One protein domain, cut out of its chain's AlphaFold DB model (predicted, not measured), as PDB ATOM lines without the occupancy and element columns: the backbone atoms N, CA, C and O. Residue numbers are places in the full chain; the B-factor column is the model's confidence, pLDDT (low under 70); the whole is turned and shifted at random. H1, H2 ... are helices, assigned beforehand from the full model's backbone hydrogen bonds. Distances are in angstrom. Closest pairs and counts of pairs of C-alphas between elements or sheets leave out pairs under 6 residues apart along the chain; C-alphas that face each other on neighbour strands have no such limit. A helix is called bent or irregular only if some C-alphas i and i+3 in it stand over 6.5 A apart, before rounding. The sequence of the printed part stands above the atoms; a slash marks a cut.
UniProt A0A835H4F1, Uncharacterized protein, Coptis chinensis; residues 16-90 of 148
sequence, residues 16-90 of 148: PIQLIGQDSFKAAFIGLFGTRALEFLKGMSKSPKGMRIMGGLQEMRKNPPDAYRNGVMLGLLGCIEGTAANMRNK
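AT A GLANCE: This is residues 16 to 90 of the 148 residues of an uncharacterized protein of Coptis chinensis (UniProt A0A835H4F1). A slim rod of helices: the long helix H1 runs most of the rod's length, and the chain then folds back over it as the short helix H2 and the long helix H3. H2 packs slantwise on residues 36 to 46 of H1, while H3 crosses H1 at a shallow angle and runs on toward the end of the rod where H1 began. The printed part has 75 residues with three named helices, in the order H1, H2, H3, and no named strand; the class is all helix. The whole is only just loose, close to extended, with a radius of gyration of the C-alphas of 16.6 A, and it spans 55 by 18 by 15 A.

HOW THE PARTS SIT: Begin with H1, residues 17 to 46, the longest helix. H3, residues 64 to 88, touches H1; look at Gly 31 and Gly 71, whose C-alphas are the closest of the two helices, 4.0 A apart. H1 and H3 run opposite ways at a shallow tilt of 29 degrees, and their centres are 11.7 A apart. H2, residues 52 to 62, touches H1, which meets it with residues 36 to 46 alone; the closest C-alphas are those of Gly 43 and Gly 56, 3.9 A apart. H1 and H2 run opposite ways at a steep tilt of 52 degrees. H2 and H3 meet only through their link. In H1 and H2 every O i to N i+4 pair is within hydrogen-bond range; in H3 it is 20 of 21.

IN THESE COORDINATES: Find C-alpha 17 at (-53.979, 40.289, -29.365); from there H1 runs 43.5 A to C-alpha 46 at (-34.869, 43.803, -68.256). After five residues, H2 begins at Arg 52 and runs to Lys 62. Past Asn 63, H3 begins at Pro 64 and covers 36.8 A, ending at C-alpha 88 at (-62.538, 28.473, -33.090). H3 is neither bent nor irregular, but only just: C-alphas 64 and 67 are 6.3 A apart.

THE WHOLE: Look for the two C-alphas farthest apart at Gly 50 and Asn 89, 55.7 A from each other. The first and last printed C-alphas, those of Pro 16 and Lys 90, are 15.1 A apart. The printed part, residues 16 to 90, has no cut. The links from H1 to H2 and from H2 to H3 are both tight. In the B-factor column the mean pLDDT of the printed part is 81.4; it is under 70 at residues 84 to 86 and 88 to 90, where the model's confidence is low.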
ATOM      1  N   PRO A  16     -52.726  36.048 -27.356       79.69
ATOM      2  CA  PRO A  16     -52.930  37.442 -26.990       79.69
ATOM      3  C   PRO A  16     -52.989  38.305 -28.255       79.69
ATOM      4  O   PRO A  16     -52.278  38.053 -29.229       79.69
ATOM      5  N   ILE A  17     -53.804  39.361 -28.231       78.06
ATOM      6  CA  ILE A  17     -53.979  40.289 -29.365       78.06
ATOM      7  C   ILE A  17     -52.636  40.859 -29.868       78.06
ATOM      8  O   ILE A  17     -52.464  41.122 -31.055       78.06
ATOM      9  N   GLN A  18     -51.662  40.993 -28.965       79.00
ATOM     10  CA  GLN A  18     -50.303  41.459 -29.246       79.00
ATOM     11  C   GLN A  18     -49.541  40.494 -30.163       79.00
ATOM     12  O   GLN A  18     -48.861  40.941 -31.083       79.00
ATOM     13  N   LEU A  19     -49.699  39.182 -29.952       81.94
ATOM     14  CA  LEU A  19     -49.065  38.150 -30.772       81.94
ATOM     15  C   LEU A  19     -49.662  38.140 -32.184       81.94
ATOM     16  O   LEU A  19     -48.925  38.151 -33.165       81.94
ATOM     17  N   ILE A  20     -50.990  38.259 -32.291       81.19
ATOM     18  CA  ILE A  20     -51.687  38.384 -33.583       81.19
ATOM     19  C   ILE A  20     -51.210  39.630 -34.335       81.19
ATOM     20  O   ILE A  20     -50.927  39.575 -35.534       81.19
ATOM     21  N   GLY A  21     -51.085  40.758 -33.628       80.44
ATOM     22  CA  GLY A  21     -50.554  41.997 -34.192       80.44
ATOM     23  C   GLY A  21     -49.122  41.835 -34.703       80.44
ATOM     24  O   GLY A  21     -48.808  42.284 -35.807       80.44
ATOM     25  N   GLN A  22     -48.267  41.140 -33.950       82.50
ATOM     26  CA  GLN A  22     -46.893  40.852 -34.354       82.50
ATOM     27  C   GLN A  22     -46.832  39.966 -35.608       82.50
ATOM     28  O   GLN A  22     -46.058  40.262 -36.522       82.50
ATOM     29  N   ASP A  23     -47.646  38.913 -35.691       82.31
ATOM     30  CA  ASP A  23     -47.676  38.009 -36.848       82.31
ATOM     31  C   ASP A  23     -48.216  38.691 -38.107       82.31
ATOM     32  O   ASP A  23     -47.654  38.537 -39.195       82.31
ATOM     33  N   SER A  24     -49.224  39.543 -37.946       84.62
ATOM     34  CA  SER A  24     -49.765  40.375 -39.024       84.62
ATOM     35  C   SER A  24     -48.725  41.373 -39.538       84.62
ATOM     36  O   SER A  24     -48.550  41.540 -40.745       84.62
ATOM     37  N   PHE A  25     -47.973  42.002 -38.631       83.81
ATOM     38  CA  PHE A  25     -46.894  42.918 -38.996       83.81
ATOM     39  C   PHE A  25     -45.758  42.190 -39.720       83.81
ATOM     40  O   PHE A  25     -45.321  42.633 -40.780       83.81
ATOM     41  N   LYS A  26     -45.322  41.030 -39.214       85.88
ATOM     42  CA  LYS A  26     -44.326  40.176 -39.884       85.88
ATOM     43  C   LYS A  26     -44.767  39.816 -41.303       85.88
ATOM     44  O   LYS A  26     -43.993  39.987 -42.244       85.88
ATOM     45  N   ALA A  27     -46.014  39.375 -41.471       86.94
ATOM     46  CA  ALA A  27     -46.570  39.033 -42.776       86.94
ATOM     47  C   ALA A  27     -46.615  40.250 -43.719       86.94
ATOM     48  O   ALA A  27     -46.224  40.147 -44.885       86.94
ATOM     49  N   ALA A  28     -46.992  41.425 -43.208       88.12
ATOM     50  CA  ALA A  28     -46.988  42.663 -43.981       88.12
ATOM     51  C   ALA A  28     -45.580  43.067 -44.449       88.12
ATOM     52  O   ALA A  28     -45.401  43.462 -45.604       88.12
ATOM     53  N   PHE A  29     -44.568  42.918 -43.590       91.12
ATOM     54  CA  PHE A  29     -43.169  43.171 -43.944       91.12
ATOM     55  C   PHE A  29     -42.682  42.226 -45.037       91.12
ATOM     56  O   PHE A  29     -42.080  42.680 -46.010       91.12
ATOM     57  N   ILE A  30     -42.985  40.933 -44.913       89.94
ATOM     58  CA  ILE A  30     -42.646  39.933 -45.932       89.94
ATOM     59  C   ILE A  30     -43.287  40.308 -47.273       89.94
ATOM     60  O   ILE A  30     -42.615  40.280 -48.303       89.94
ATOM     61  N   GLY A  31     -44.554  40.730 -47.268       87.12
ATOM     62  CA  GLY A  31     -45.249  41.155 -48.484       87.12
ATOM     63  C   GLY A  31     -44.634  42.401 -49.112       87.12
ATOM     64  O   GLY A  31     -44.402  42.433 -50.323       87.12
ATOM     65  N   LEU A  32     -44.310  43.404 -48.297       89.88
ATOM     66  CA  LEU A  32     -43.717  44.652 -48.765       89.88
ATOM     67  C   LEU A  32     -42.313  44.420 -49.342       89.88
ATOM     68  O   LEU A  32     -42.057  44.714 -50.511       89.88
ATOM     69  N   PHE A  33     -41.403  43.865 -48.543       89.31
ATOM     70  CA  PHE A  33     -40.008  43.687 -48.942       89.31
ATOM     71  C   PHE A  33     -39.831  42.586 -49.986       89.31
ATOM     72  O   PHE A  33     -39.050  42.760 -50.921       89.31
ATOM     73  N   GLY A  34     -40.591  41.493 -49.889       87.44
ATOM     74  CA  GLY A  34     -40.547  40.410 -50.870       87.44
ATOM     75  C   GLY A  34     -40.919  40.898 -52.267       87.44
ATOM     76  O   GLY A  34     -40.200  40.647 -53.233       87.44
ATOM     77  N   THR A  35     -41.986  41.690 -52.381       86.56
ATOM     78  CA  THR A  35     -42.409  42.244 -53.679       86.56
ATOM     79  C   THR A  35     -41.392  43.238 -54.229       86.56
ATOM     80  O   THR A  35     -41.049  43.177 -55.409       86.56
ATOM     81  N   ARG A  36     -40.844  44.110 -53.370       86.88
ATOM     82  CA  ARG A  36     -39.807  45.081 -53.749       86.88
ATOM     83  C   ARG A  36     -38.537  44.401 -54.268       86.88
ATOM     84  O   ARG A  36     -37.990  44.837 -55.279       86.88
ATOM     85  N   ALA A  37     -38.097  43.317 -53.628       89.19
ATOM     86  CA  ALA A  37     -36.949  42.539 -54.088       89.19
ATOM     87  C   ALA A  37     -37.201  41.903 -55.467       89.19
ATOM     88  O   ALA A  37     -36.336  41.951 -56.344       89.19
ATOM     89  N   LEU A  38     -38.402  41.358 -55.696       88.12
ATOM     90  CA  LEU A  38     -38.773  40.766 -56.984       88.12
ATOM     91  C   LEU A  38     -38.875  41.808 -58.106       88.12
ATOM     92  O   LEU A  38     -38.444  41.539 -59.225       88.12
ATOM     93  N   GLU A  39     -39.421  42.992 -57.833       88.81
ATOM     94  CA  GLU A  39     -39.459  44.109 -58.790       88.81
ATOM     95  C   GLU A  39     -38.056  44.620 -59.122       88.81
ATOM     96  O   GLU A  39     -37.752  44.853 -60.290       88.81
ATOM     97  N   PHE A  40     -37.176  44.714 -58.121       86.12
ATOM     98  CA  PHE A  40     -35.777  45.082 -58.319       86.12
ATOM     99  C   PHE A  40     -35.049  44.082 -59.227       86.12
ATOM    100  O   PHE A  40     -34.420  44.478 -60.209       86.12
ATOM    101  N   LEU A  41     -35.191  42.778 -58.959       87.00
ATOM    102  CA  LEU A  41     -34.631  41.703 -59.789       87.00
ATOM    103  C   LEU A  41     -35.187  41.731 -61.218       87.00
ATOM    104  O   LEU A  41     -34.425  41.635 -62.184       87.00
ATOM    105  N   LYS A  42     -36.504  41.919 -61.368       86.12
ATOM    106  CA  LYS A  42     -37.151  42.071 -62.678       86.12
ATOM    107  C   LYS A  42     -36.589  43.279 -63.433       86.12
ATOM    108  O   LYS A  42     -36.236  43.127 -64.602       86.12
ATOM    109  N   GLY A  43     -36.434  44.429 -62.777       84.56
ATOM    110  CA  GLY A  43     -35.837  45.629 -63.367       84.56
ATOM    111  C   GLY A  43     -34.378  45.417 -63.782       84.56
ATOM    112  O   GLY A  43     -34.011  45.715 -64.915       84.56
ATOM    113  N   MET A  44     -33.562  44.779 -62.935       85.62
ATOM    114  CA  MET A  44     -32.175  44.434 -63.281       85.62
ATOM    115  C   MET A  44     -32.074  43.500 -64.492       85.62
ATOM    116  O   MET A  44     -31.155  43.645 -65.299       85.62
ATOM    117  N   SER A  45     -32.998  42.540 -64.618       85.00
ATOM    118  CA  SER A  45     -33.006  41.567 -65.717       85.00
ATOM    119  C   SER A  45     -33.427  42.172 -67.060       85.00
ATOM    120  O   SER A  45     -32.906  41.768 -68.099       85.00
ATOM    121  N   LYS A  46     -34.335  43.157 -67.047       85.19
ATOM    122  CA  LYS A  46     -34.869  43.803 -68.256       85.19
ATOM    123  C   LYS A  46     -34.000  44.952 -68.767       85.19
ATOM    124  O   LYS A  46     -34.185  45.387 -69.901       85.19
ATOM    125  N   SER A  47     -33.069  45.457 -67.961       80.38
ATOM    126  CA  SER A  47     -32.265  46.623 -68.325       80.38
ATOM    127  C   SER A  47     -30.984  46.289 -69.103       80.38
ATOM    128  O   SER A  47     -30.334  45.269 -68.843       80.38
ATOM    129  N   PRO A  48     -30.578  47.173 -70.039       78.31
ATOM    130  CA  PRO A  48     -29.374  46.991 -70.846       78.31
ATOM    131  C   PRO A  48     -28.101  46.919 -69.985       78.31
ATOM    132  O   PRO A  48     -28.030  47.456 -68.872       78.31
ATOM    133  N   LYS A  49     -27.075  46.222 -70.499       73.06
ATOM    134  CA  LYS A  49     -25.780  46.041 -69.817       73.06
ATOM    135  C   LYS A  49     -25.183  47.416 -69.476       73.06
ATOM    136  O   LYS A  49     -25.028  48.247 -70.360       73.06
ATOM    137  N   GLY A  50     -24.877  47.644 -68.196       74.62
ATOM    138  CA  GLY A  50     -24.317  48.905 -67.679       74.62
ATOM    139  C   GLY A  50     -25.273  49.738 -66.815       74.62
ATOM    140  O   GLY A  50     -24.809  50.433 -65.921       74.62
ATOM    141  N   MET A  51     -26.596  49.603 -66.980       81.38
ATOM    142  CA  MET A  51     -27.596  50.350 -66.190       81.38
ATOM    143  C   MET A  51     -28.500  49.451 -65.339       81.38
ATOM    144  O   MET A  51     -29.567  49.871 -64.908       81.38
ATOM    145  N   ARG A  52     -28.089  48.210 -65.061       82.88
ATOM    146  CA  ARG A  52     -28.924  47.220 -64.355       82.88
ATOM    147  C   ARG A  52     -29.396  47.701 -62.982       82.88
ATOM    148  O   ARG A  52     -30.572  47.564 -62.674       82.88
ATOM    149  N   ILE A  53     -28.509  48.315 -62.195       82.00
ATOM    150  CA  ILE A  53     -28.852  48.839 -60.861       82.00
ATOM    151  C   ILE A  53     -29.847  50.006 -60.977       82.00
ATOM    152  O   ILE A  53     -30.854  50.024 -60.274       82.00
ATOM    153  N   MET A  54     -29.616  50.936 -61.911       83.31
ATOM    154  CA  MET A  54     -30.551  52.037 -62.193       83.31
ATOM    155  C   MET A  54     -31.906  51.530 -62.692       83.31
ATOM    156  O   MET A  54     -32.932  52.034 -62.257       83.31
ATOM    157  N   GLY A  55     -31.914  50.507 -63.540       82.94
ATOM    158  CA  GLY A  55     -33.116  49.852 -64.043       82.94
ATOM    159  C   GLY A  55     -33.935  49.151 -62.964       82.94
ATOM    160  O   GLY A  55     -35.155  49.286 -62.919       82.94
ATOM    161  N   GLY A  56     -33.256  48.471 -62.037       82.31
ATOM    162  CA  GLY A  56     -33.869  47.920 -60.832       82.31
ATOM    163  C   GLY A  56     -34.533  49.001 -59.975       82.31
ATOM    164  O   GLY A  56     -35.704  48.872 -59.624       82.31
ATOM    165  N   LEU A  57     -33.820  50.097 -59.678       83.19
ATOM    166  CA  LEU A  57     -34.376  51.221 -58.908       83.19
ATOM    167  C   LEU A  57     -35.536  51.924 -59.632       83.19
ATOM    168  O   LEU A  57     -36.498  52.342 -58.986       83.19
ATOM    169  N   GLN A  58     -35.450  52.076 -60.955       82.50
ATOM    170  CA  GLN A  58     -36.509  52.676 -61.766       82.50
ATOM    171  C   GLN A  58     -37.791  51.845 -61.708       82.50
ATOM    172  O   GLN A  58     -38.865  52.409 -61.508       82.50
ATOM    173  N   GLU A  59     -37.684  50.518 -61.794       82.00
ATOM    174  CA  GLU A  59     -38.847  49.630 -61.709       82.00
ATOM    175  C   GLU A  59     -39.487  49.660 -60.309       82.00
ATOM    176  O   GLU A  59     -40.711  49.740 -60.192       82.00
ATOM    177  N   MET A  60     -38.678  49.709 -59.241       79.38
ATOM    178  CA  MET A  60     -39.179  49.868 -57.865       79.38
ATOM    179  C   MET A  60     -39.935  51.190 -57.662       79.38
ATOM    180  O   MET A  60     -40.945  51.231 -56.960       79.38
ATOM    181  N   ARG A  61     -39.450  52.283 -58.269       80.00
ATOM    182  CA  ARG A  61     -40.111  53.599 -58.219       80.00
ATOM    183  C   ARG A  61     -41.349  53.692 -59.099       80.00
ATOM    184  O   ARG A  61     -42.183  54.556 -58.847       80.00
ATOM    185  N   LYS A  62     -41.461  52.845 -60.121       83.56
ATOM    186  CA  LYS A  62     -42.587  52.840 -61.056       83.56
ATOM    187  C   LYS A  62     -43.812  52.120 -60.500       83.56
ATOM    188  O   LYS A  62     -44.926  52.559 -60.767       83.56
ATOM    189  N   ASN A  63     -43.614  51.075 -59.692       76.12
ATOM    190  CA  ASN A  63     -44.707  50.263 -59.151       76.12
ATOM    191  C   ASN A  63     -44.930  50.413 -57.628       76.12
ATOM    192  O   ASN A  63     -45.270  49.426 -56.977       76.12
ATOM    193  N   PRO A  64     -44.800  51.601 -56.989       72.31
ATOM    194  CA  PRO A  64     -44.951  51.727 -55.546       72.31
ATOM    195  C   PRO A  64     -46.253  51.119 -54.993       72.31
ATOM    196  O   PRO A  64     -46.128  50.375 -54.015       72.31
ATOM    197  N   PRO A  65     -47.453  51.312 -55.597       74.75
ATOM    198  CA  PRO A  65     -48.702  50.794 -55.032       74.75
ATOM    199  C   PRO A  65     -48.776  49.263 -54.966       74.75
ATOM    200  O   PRO A  65     -49.509  48.744 -54.125       74.75
ATOM    201  N   ASP A  66     -48.015  48.529 -55.783       78.88
ATOM    202  CA  ASP A  66     -48.119  47.068 -55.848       78.88
ATOM    203  C   ASP A  66     -47.532  46.362 -54.617       78.88
ATOM    204  O   ASP A  66     -48.190  45.481 -54.061       78.88
ATOM    205  N   ALA A  67     -46.360  46.757 -54.104       82.88
ATOM    206  CA  ALA A  67     -45.868  46.152 -52.858       82.88
ATOM    207  C   ALA A  67     -46.612  46.637 -51.621       82.88
ATOM    208  O   ALA A  67     -46.704  45.878 -50.661       82.88
ATOM    209  N   TYR A  68     -47.175  47.850 -51.624       82.88
ATOM    210  CA  TYR A  68     -48.080  48.241 -50.542       82.88
ATOM    211  C   TYR A  68     -49.336  47.367 -50.560       82.88
ATOM    212  O   TYR A  68     -49.727  46.856 -49.514       82.88
ATOM    213  N   ARG A  69     -49.914  47.103 -51.742       83.38
ATOM    214  CA  ARG A  69     -51.038  46.166 -51.895       83.38
ATOM    215  C   ARG A  69     -50.676  44.770 -51.383       83.38
ATOM    216  O   ARG A  69     -51.448  44.205 -50.616       83.38
ATOM    217  N   ASN A  70     -49.514  44.230 -51.756       83.19
ATOM    218  CA  ASN A  70     -49.113  42.885 -51.329       83.19
ATOM    219  C   ASN A  70     -48.751  42.808 -49.833       83.19
ATOM    220  O   ASN A  70     -49.046  41.815 -49.173       83.19
ATOM    221  N   GLY A  71     -48.167  43.871 -49.271       85.12
ATOM    222  CA  GLY A  71     -47.948  43.995 -47.828       85.12
ATOM    223  C   GLY A  71     -49.264  44.022 -47.048       85.12
ATOM    224  O   GLY A  71     -49.435  43.261 -46.102       85.12
ATOM    225  N   VAL A  72     -50.238  44.828 -47.483       86.06
ATOM    226  CA  VAL A  72     -51.573  44.876 -46.862       86.06
ATOM    227  C   VAL A  72     -52.301  43.534 -46.998       86.06
ATOM    228  O   VAL A  72     -52.936  43.098 -46.043       86.06
ATOM    229  N   MET A  73     -52.160  42.841 -48.133       86.00
ATOM    230  CA  MET A  73     -52.731  41.506 -48.350       86.00
ATOM    231  C   MET A  73     -52.237  40.474 -47.345       86.00
ATOM    232  O   MET A  73     -53.047  39.797 -46.715       86.00
ATOM    233  N   LEU A  74     -50.921  40.370 -47.168       83.12
ATOM    234  CA  LEU A  74     -50.354  39.417 -46.217       83.12
ATOM    235  C   LEU A  74     -50.576  39.846 -44.761       83.12
ATOM    236  O   LEU A  74     -50.792  38.993 -43.906       83.12
ATOM    237  N   GLY A  75     -50.606  41.149 -44.472       85.06
ATOM    238  CA  GLY A  75     -50.967  41.650 -43.144       85.06
ATOM    239  C   GLY A  75     -52.410  41.319 -42.751       85.06
ATOM    240  O   GLY A  75     -52.651  40.818 -41.656       85.06
ATOM    241  N   LEU A  76     -53.367  41.529 -43.664       84.31
ATOM    242  CA  LEU A  76     -54.774  41.155 -43.466       84.31
ATOM    243  C   LEU A  76     -54.940  39.647 -43.282       84.31
ATOM    244  O   LEU A  76     -55.717  39.227 -42.428       84.31
ATOM    245  N   LEU A  77     -54.193  38.843 -44.042       82.94
ATOM    246  CA  LEU A  77     -54.179  37.391 -43.887       82.94
ATOM    247  C   LEU A  77     -53.795  36.982 -42.457       82.94
ATOM    248  O   LEU A  77     -54.511  36.194 -41.844       82.94
ATOM    249  N   GLY A  78     -52.717  37.560 -41.913       80.56
ATOM    250  CA  GLY A  78     -52.272  37.305 -40.537       80.56
ATOM    251  C   GLY A  78     -53.305  37.719 -39.483       80.56
ATOM    252  O   GLY A  78     -53.566  36.962 -38.547       80.56
ATOM    253  N   CYS A  79     -53.970  38.866 -39.669       80.19
ATOM    254  CA  CYS A  79     -55.023  39.324 -38.756       80.19
ATOM    255  C   CYS A  79     -56.219  38.361 -38.730       80.19
ATOM    256  O   CYS A  79     -56.749  38.045 -37.658       80.19
ATOM    257  N   ILE A  80     -56.667  37.925 -39.912       80.31
ATOM    258  CA  ILE A  80     -57.851  37.073 -40.059       80.31
ATOM    259  C   ILE A  80     -57.555  35.663 -39.541       80.31
ATOM    260  O   ILE A  80     -58.388  35.101 -38.836       80.31
ATOM    261  N   GLU A  81     -56.370  35.115 -39.813       77.12
ATOM    262  CA  GLU A  81     -55.949  33.805 -39.300       77.12
ATOM    263  C   GLU A  81     -55.865  33.810 -37.766       77.12
ATOM    264  O   GLU A  81     -56.508  32.983 -37.111       77.12
ATOM    265  N   GLY A  82     -55.188  34.810 -37.187       74.50
ATOM    266  CA  GLY A  82     -55.034  34.951 -35.740       74.50
ATOM    267  C   GLY A  82     -56.369  35.093 -35.008       74.50
ATOM    268  O   GLY A  82     -56.589  34.454 -33.978       74.50
ATOM    269  N   THR A  83     -57.290  35.875 -35.575       72.81
ATOM    270  CA  THR A  83     -58.626  36.091 -35.001       72.81
ATOM    271  C   THR A  83     -59.513  34.858 -35.160       72.81
ATOM    272  O   THR A  83     -60.169  34.442 -34.204       72.81
ATOM    273  N   ALA A  84     -59.520  34.229 -36.335       68.94
ATOM    274  CA  ALA A  84     -60.373  33.077 -36.599       68.94
ATOM    275  C   ALA A  84     -59.919  31.821 -35.831       68.94
ATOM    276  O   ALA A  84     -60.762  31.060 -35.349       68.94
ATOM    277  N   ALA A  85     -58.610  31.649 -35.620       69.44
ATOM    278  CA  ALA A  85     -58.072  30.595 -34.761       69.44
ATOM    279  C   ALA A  85     -58.471  30.799 -33.290       69.44
ATOM    280  O   ALA A  85     -58.906  29.849 -32.642       69.44
ATOM    281  N   ASN A  86     -58.420  32.039 -32.787       66.94
ATOM    282  CA  ASN A  86     -58.874  32.373 -31.432       66.94
ATOM    283  C   ASN A  86     -60.383  32.165 -31.244       66.94
ATOM    284  O   ASN A  86     -60.816  31.727 -30.184       66.94
ATOM    285  N   MET A  87     -61.195  32.454 -32.264       70.06
ATOM    286  CA  MET A  87     -62.644  32.226 -32.200       70.06
ATOM    287  C   MET A  87     -63.007  30.737 -32.206       70.06
ATOM    288  O   MET A  87     -64.003  30.346 -31.599       70.06
ATOM    289  N   ARG A  88     -62.232  29.903 -32.909       67.31
ATOM    290  CA  ARG A  88     -62.538  28.473 -33.090       67.31
ATOM    291  C   ARG A  88     -61.753  27.548 -32.163       67.31
ATOM    292  O   ARG A  88     -62.072  26.363 -32.127       67.31
ATOM    293  N   ASN A  89     -60.762  28.069 -31.433       67.25
ATOM    294  CA  ASN A  89     -59.807  27.310 -30.612       67.25
ATOM    295  C   ASN A  89     -59.213  26.094 -31.354       67.25
ATOM    296  O   ASN A  89     -58.937  25.061 -30.742       67.25
ATOM    297  N   LYS A  90     -59.083  26.197 -32.685       63.75
ATOM    298  CA  LYS A  90     -58.624  25.141 -33.598       63.75
ATOM    299  C   LYS A  90     -57.863  25.758 -34.765       63.75
ATOM    300  O   LYS A  90     -58.362  26.681 -35.412       63.75
TER     301      LYS A  90